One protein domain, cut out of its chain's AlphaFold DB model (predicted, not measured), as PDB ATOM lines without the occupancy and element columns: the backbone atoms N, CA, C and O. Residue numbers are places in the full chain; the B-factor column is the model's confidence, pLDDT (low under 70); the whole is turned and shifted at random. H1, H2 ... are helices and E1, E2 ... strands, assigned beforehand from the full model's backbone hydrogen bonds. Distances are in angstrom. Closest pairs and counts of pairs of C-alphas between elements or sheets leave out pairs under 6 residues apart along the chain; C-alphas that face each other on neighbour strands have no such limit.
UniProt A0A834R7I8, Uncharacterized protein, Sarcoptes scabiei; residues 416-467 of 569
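This is residues 416 to 467 of the 569 residues of an uncharacterized protein of Sarcoptes scabiei (UniProt A0A834R7I8). A small hairpin of two strands, E1 and E2, has the long helix H2 sticking out beyond it as an arm, and the short helix H1 lies off to one side of the hairpin. The 52 printed residues hold H1, E1, E2 and H2 in that order, mixed in class, with the sheet E1 - E2 antiparallel. The whole is extended, with a radius of gyration of the C-alphas of 15.5 A and spans of 51 by 22 by 15 A.

Look first at H1, residues 419 to 423, only just apart from E2, residues 443 to 448, at 8.1 A. E1, residues 432 to 436, forms an antiparallel hairpin with E2 at 151 degrees; N 433 and O 447 are within hydrogen-bond range at 2.8 A. H2, residues 452 to 467, stands free, apart from H1 and E1. In H1 and H2 every O i to N i+4 pair is within hydrogen-bond range.

Find C-alpha 419 at (37.953, 14.213, 0.745), where H1 begins. E1 runs 12.8 A and E2 13.1 A; H2 runs 21.9 A to C-alpha 467 at (51.839, 48.496, 18.892).

The C-alphas farthest apart, Asp 439 and Ile 467, are 51.3 A apart. The printed part has no cut and no long link. Look for pLDDT under 70 at residues 416 to 431 and 450 to 455.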
ATOM      1  N   PRO A 416      35.249   6.013   4.325       69.56
ATOM      2  CA  PRO A 416      35.367   7.136   3.427       69.56
ATOM      3  C   PRO A 416      36.326   8.121   4.077       69.56
ATOM      4  O   PRO A 416      36.031   8.724   5.109       69.56
ATOM      5  N   ILE A 417      37.516   8.251   3.499       67.25
ATOM      6  CA  ILE A 417      38.412   9.329   3.871       67.25
ATOM      7  C   ILE A 417      37.779  10.551   3.218       67.25
ATOM      8  O   ILE A 417      38.035  10.806   2.046       67.25
ATOM      9  N   ASN A 418      36.836  11.186   3.923       57.09
ATOM     10  CA  ASN A 418      35.997  12.240   3.370       57.09
ATOM     11  C   ASN A 418      36.917  13.293   2.751       57.09
ATOM     12  O   ASN A 418      37.586  14.019   3.493       57.09
ATOM     13  N   PRO A 419      36.973  13.390   1.415       53.34
ATOM     14  CA  PRO A 419      37.953  14.213   0.745       53.34
ATOM     15  C   PRO A 419      37.746  15.685   1.067       53.34
ATOM     16  O   PRO A 419      38.679  16.430   0.863       53.34
ATOM     17  N   ASN A 420      36.615  16.129   1.621       49.72
ATOM     18  CA  ASN A 420      36.461  17.505   2.099       49.72
ATOM     19  C   ASN A 420      37.107  17.740   3.472       49.72
ATOM     20  O   ASN A 420      37.691  18.802   3.686       49.72
ATOM     21  N   LEU A 421      37.103  16.735   4.358       51.69
ATOM     22  CA  LEU A 421      37.905  16.746   5.590       51.69
ATOM     23  C   LEU A 421      39.400  16.690   5.272       51.69
ATOM     24  O   LEU A 421      40.189  17.328   5.961       51.69
ATOM     25  N   ILE A 422      39.801  15.990   4.204       51.38
ATOM     26  CA  ILE A 422      41.212  15.957   3.822       51.38
ATOM     27  C   ILE A 422      41.612  17.076   2.864       51.38
ATOM     28  O   ILE A 422      42.720  17.551   2.981       51.38
ATOM     29  N   HIS A 423      40.800  17.568   1.932       46.88
ATOM     30  CA  HIS A 423      41.272  18.523   0.915       46.88
ATOM     31  C   HIS A 423      41.452  19.935   1.429       46.88
ATOM     32  O   HIS A 423      42.320  20.633   0.910       46.88
ATOM     33  N   HIS A 424      40.722  20.346   2.466       48.75
ATOM     34  CA  HIS A 424      41.084  21.578   3.159       48.75
ATOM     35  C   HIS A 424      42.361  21.425   4.002       48.75
ATOM     36  O   HIS A 424      42.980  22.424   4.360       48.75
ATOM     37  N   HIS A 425      42.792  20.187   4.267       49.34
ATOM     38  CA  HIS A 425      43.839  19.875   5.235       49.34
ATOM     39  C   HIS A 425      45.059  19.123   4.651       49.34
ATOM     40  O   HIS A 425      46.087  19.012   5.315       49.34
ATOM     41  N   HIS A 426      45.026  18.671   3.396       46.81
ATOM     42  CA  HIS A 426      45.965  17.685   2.846       46.81
ATOM     43  C   HIS A 426      47.380  18.235   2.693       46.81
ATOM     44  O   HIS A 426      48.337  17.467   2.725       46.81
ATOM     45  N   HIS A 427      47.523  19.557   2.581       51.31
ATOM     46  CA  HIS A 427      48.833  20.194   2.527       51.31
ATOM     47  C   HIS A 427      49.443  20.511   3.899       51.31
ATOM     48  O   HIS A 427      50.632  20.809   3.955       51.31
ATOM     49  N   HIS A 428      48.698  20.406   5.005       47.91
ATOM     50  CA  HIS A 428      49.198  20.827   6.323       47.91
ATOM     51  C   HIS A 428      49.137  19.766   7.422       47.91
ATOM     52  O   HIS A 428      49.600  20.015   8.532       47.91
ATOM     53  N   HIS A 429      48.612  18.576   7.138       51.81
ATOM     54  CA  HIS A 429      48.146  17.698   8.204       51.81
ATOM     55  C   HIS A 429      48.538  16.227   8.059       51.81
ATOM     56  O   HIS A 429      47.757  15.326   8.354       51.81
ATOM     57  N   HIS A 430      49.811  15.958   7.774       57.59
ATOM     58  CA  HIS A 430      50.409  14.641   8.046       57.59
ATOM     59  C   HIS A 430      50.389  14.239   9.550       57.59
ATOM     60  O   HIS A 430      50.975  13.227   9.925       57.59
ATOM     61  N   HIS A 431      49.709  15.004  10.419       69.62
ATOM     62  CA  HIS A 431      49.727  14.882  11.879       69.62
ATOM     63  C   HIS A 431      48.342  14.960  12.553       69.62
ATOM     64  O   HIS A 431      48.278  15.219  13.753       69.62
ATOM     65  N   CYS A 432      47.228  14.759  11.833       81.88
ATOM     66  CA  CYS A 432      45.922  14.677  12.505       81.88
ATOM     67  C   CYS A 432      45.645  13.278  13.049       81.88
ATOM     68  O   CYS A 432      45.936  12.270  12.407       81.88
ATOM     69  N   LEU A 433      45.048  13.231  14.237       86.06
ATOM     70  CA  LEU A 433      44.633  12.007  14.903       86.06
ATOM     71  C   LEU A 433      43.139  11.765  14.646       86.06
ATOM     72  O   LEU A 433      42.336  12.646  14.953       86.06
ATOM     73  N   PRO A 434      42.740  10.599  14.116       88.56
ATOM     74  CA  PRO A 434      41.328  10.270  13.945       88.56
ATOM     75  C   PRO A 434      40.608  10.156  15.298       88.56
ATOM     76  O   PRO A 434      41.149   9.610  16.263       88.56
ATOM     77  N   ILE A 435      39.371  10.647  15.354       89.81
ATOM     78  CA  ILE A 435      38.457  10.540  16.495       89.81
ATOM     79  C   ILE A 435      37.354   9.545  16.125       89.81
ATOM     80  O   ILE A 435      36.610   9.761  15.169       89.81
ATOM     81  N   TYR A 436      37.231   8.471  16.901       89.69
ATOM     82  CA  TYR A 436      36.228   7.420  16.710       89.69
ATOM     83  C   TYR A 436      35.131   7.508  17.770       89.69
ATOM     84  O   TYR A 436      35.391   7.888  18.913       89.69
ATOM     85  N   GLN A 437      33.917   7.102  17.406       92.25
ATOM     86  CA  GLN A 437      32.843   6.829  18.355       92.25
ATOM     87  C   GLN A 437      32.866   5.343  18.752       92.25
ATOM     88  O   GLN A 437      33.306   4.498  17.976       92.25
ATOM     89  N   ASN A 438      32.381   5.009  19.954       87.38
ATOM     90  CA  ASN A 438      32.444   3.640  20.498       87.38
ATOM     91  C   ASN A 438      31.778   2.572  19.608       87.38
ATOM     92  O   ASN A 438      32.189   1.418  19.652       87.38
ATOM     93  N   ASP A 439      30.791   2.965  18.798       88.25
ATOM     94  CA  ASP A 439      29.991   2.067  17.957       88.25
ATOM     95  C   ASP A 439      30.167   2.351  16.451       88.25
ATOM     96  O   ASP A 439      29.321   1.988  15.637       88.25
ATOM     97  N   SER A 440      31.256   3.019  16.061       87.69
ATOM     98  CA  SER A 440      31.543   3.348  14.662       87.69
ATOM     99  C   SER A 440      32.863   2.733  14.216       87.69
ATOM    100  O   SER A 440      33.885   2.943  14.868       87.69
ATOM    101  N   CYS A 441      32.876   2.067  13.060       90.38
ATOM    102  CA  CYS A 441      34.138   1.696  12.419       90.38
ATOM    103  C   CYS A 441      34.958   2.927  12.016       90.38
ATOM    104  O   CYS A 441      36.177   2.954  12.166       90.38
ATOM    105  N   CYS A 442      34.280   3.944  11.487       89.19
ATOM    106  CA  CYS A 442      34.932   5.064  10.833       89.19
ATOM    107  C   CYS A 442      35.100   6.269  11.746       89.19
ATOM    108  O   CYS A 442      34.247   6.505  12.605       89.19
ATOM    109  N   PRO A 443      36.191   7.036  11.570       88.81
ATOM    110  CA  PRO A 443      36.384   8.245  12.339       88.81
ATOM    111  C   PRO A 443      35.284   9.247  11.993       88.81
ATOM    112  O   PRO A 443      34.959   9.453  10.823       88.81
ATOM    113  N   ILE A 444      34.717   9.857  13.025       85.81
ATOM    114  CA  ILE A 444      33.702  10.905  12.891       85.81
ATOM    115  C   ILE A 444      34.339  12.285  12.718       85.81
ATOM    116  O   ILE A 444      33.695  13.195  12.204       85.81
ATOM    117  N   ASP A 445      35.593  12.437  13.151       85.25
ATOM    118  CA  ASP A 445      36.333  13.693  13.109       85.25
ATOM    119  C   ASP A 445      37.852  13.432  13.150       85.25
ATOM    120  O   ASP A 445      38.300  12.307  13.396       85.25
ATOM    121  N   PHE A 446      38.654  14.466  12.916       84.94
ATOM    122  CA  PHE A 446      40.108  14.424  12.996       84.94
ATOM    123  C   PHE A 446      40.618  15.570  13.870       84.94
ATOM    124  O   PHE A 446      40.440  16.747  13.568       84.94
ATOM    125  N   TYR A 447      41.331  15.232  14.942       84.81
ATOM    126  CA  TYR A 447      42.032  16.217  15.749       84.81
ATOM    127  C   TYR A 447      43.350  16.596  15.085       84.81
ATOM    128  O   TYR A 447      44.310  15.823  15.077       84.81
ATOM    129  N   CYS A 448      43.407  17.808  14.557       82.00
ATOM    130  CA  CYS A 448      44.595  18.358  13.937       82.00
ATOM    131  C   CYS A 448      45.334  19.268  14.911       82.00
ATOM    132  O   CYS A 448      44.821  20.321  15.290       82.00
ATOM    133  N   GLN A 449      46.560  18.899  15.290       79.06
ATOM    134  CA  GLN A 449      47.423  19.817  16.025       79.06
ATOM    135  C   GLN A 449      47.782  20.960  15.072       79.06
ATOM    136  O   GLN A 449      48.536  20.772  14.119       79.06
ATOM    137  N   MET A 450      47.170  22.131  15.255       69.44
ATOM    138  CA  MET A 450      47.554  23.303  14.477       69.44
ATOM    139  C   MET A 450      48.997  23.638  14.844       69.44
ATOM    140  O   MET A 450      49.302  23.811  16.025       69.44
ATOM    141  N   ASN A 451      49.893  23.691  13.853       65.25
ATOM    142  CA  ASN A 451      51.273  24.096  14.090       65.25
ATOM    143  C   ASN A 451      51.250  25.447  14.810       65.25
ATOM    144  O   ASN A 451      50.685  26.418  14.294       65.25
ATOM    145  N   ASN A 452      51.875  25.502  15.989       61.16
ATOM    146  CA  ASN A 452      51.945  26.700  16.825       61.16
ATOM    147  C   ASN A 452      52.419  27.930  16.043       61.16
ATOM    148  O   ASN A 452      52.088  29.034  16.428       61.16
ATOM    149  N   GLU A 453      53.126  27.774  14.922       67.50
ATOM    150  CA  GLU A 453      53.513  28.872  14.034       67.50
ATOM    151  C   GLU A 453      52.341  29.698  13.498       67.50
ATOM    152  O   GLU A 453      52.466  30.912  13.387       67.50
ATOM    153  N   GLN A 454      51.198  29.092  13.176       65.00
ATOM    154  CA  GLN A 454      50.049  29.841  12.658       65.00
ATOM    155  C   GLN A 454      49.341  30.602  13.783       65.00
ATOM    156  O   GLN A 454      48.904  31.738  13.596       65.00
ATOM    157  N   THR A 455      49.305  30.006  14.976       67.25
ATOM    158  CA  THR A 455      48.868  30.656  16.214       67.25
ATOM    159  C   THR A 455      49.824  31.787  16.594       67.25
ATOM    160  O   THR A 455      49.377  32.894  16.864       67.25
ATOM    161  N   ASN A 456      51.135  31.562  16.500       71.25
ATOM    162  CA  ASN A 456      52.187  32.533  16.784       71.25
ATOM    163  C   ASN A 456      52.201  33.670  15.760       71.25
ATOM    164  O   ASN A 456      52.431  34.807  16.145       71.25
ATOM    165  N   ARG A 457      51.902  33.408  14.479       76.94
ATOM    166  CA  ARG A 457      51.704  34.458  13.467       76.94
ATOM    167  C   ARG A 457      50.469  35.292  13.772       76.94
ATOM    168  O   ARG A 457      50.581  36.506  13.799       76.94
ATOM    169  N   LYS A 458      49.331  34.672  14.104       77.69
ATOM    170  CA  LYS A 458      48.129  35.414  14.529       77.69
ATOM    171  C   LYS A 458      48.374  36.249  15.790       77.69
ATOM    172  O   LYS A 458      47.928  37.387  15.852       77.69
ATOM    173  N   ILE A 459      49.096  35.708  16.771       79.00
ATOM    174  CA  ILE A 459      49.490  36.437  17.985       79.00
ATOM    175  C   ILE A 459      50.449  37.581  17.626       79.00
ATOM    176  O   ILE A 459      50.247  38.704  18.075       79.00
ATOM    177  N   SER A 460      51.449  37.330  16.778       83.50
ATOM    178  CA  SER A 460      52.410  38.339  16.322       83.50
ATOM    179  C   SER A 460      51.738  39.468  15.538       83.50
ATOM    180  O   SER A 460      52.056  40.631  15.775       83.50
ATOM    181  N   ASP A 461      50.776  39.153  14.670       85.12
ATOM    182  CA  ASP A 461      50.003  40.138  13.914       85.12
ATOM    183  C   ASP A 461      49.099  40.966  14.841       85.12
ATOM    184  O   ASP A 461      49.061  42.189  14.713       85.12
ATOM    185  N   SER A 462      48.451  40.343  15.834       87.62
ATOM    186  CA  SER A 462      47.686  41.065  16.863       87.62
ATOM    187  C   SER A 462      48.564  42.006  17.694       87.62
ATOM    188  O   SER A 462      48.200  43.166  17.880       87.62
ATOM    189  N   ILE A 463      49.747  41.555  18.134       88.88
ATOM    190  CA  ILE A 463      50.711  42.395  18.869       88.88
ATOM    191  C   ILE A 463      51.186  43.558  17.988       88.88
ATOM    192  O   ILE A 463      51.279  44.696  18.446       88.88
ATOM    193  N   ARG A 464      51.456  43.305  16.701       89.50
ATOM    194  CA  ARG A 464      51.900  44.336  15.756       89.50
ATOM    195  C   ARG A 464      50.829  45.404  15.521       89.50
ATOM    196  O   ARG A 464      51.177  46.579  15.427       89.50
ATOM    197  N   ILE A 465      49.555  45.014  15.443       91.56
ATOM    198  CA  ILE A 465      48.422  45.946  15.338       91.56
ATOM    199  C   ILE A 465      48.300  46.782  16.618       91.56
ATOM    200  O   ILE A 465      48.167  47.999  16.534       91.56
ATOM    201  N   GLU A 466      48.419  46.166  17.796       90.88
ATOM    202  CA  GLU A 466      48.329  46.887  19.070       90.88
ATOM    203  C   GLU A 466      49.460  47.918  19.241       90.88
ATOM    204  O   GLU A 466      49.207  49.051  19.649       90.88
ATOM    205  N   ILE A 467      50.698  47.565  18.871       91.44
ATOM    206  CA  ILE A 467      51.839  48.496  18.892       91.44
ATOM    207  C   ILE A 467      51.609  49.660  17.923       91.44
ATOM    208  O   ILE A 467      51.896  50.807  18.268       91.44
TER     209      ILE A 467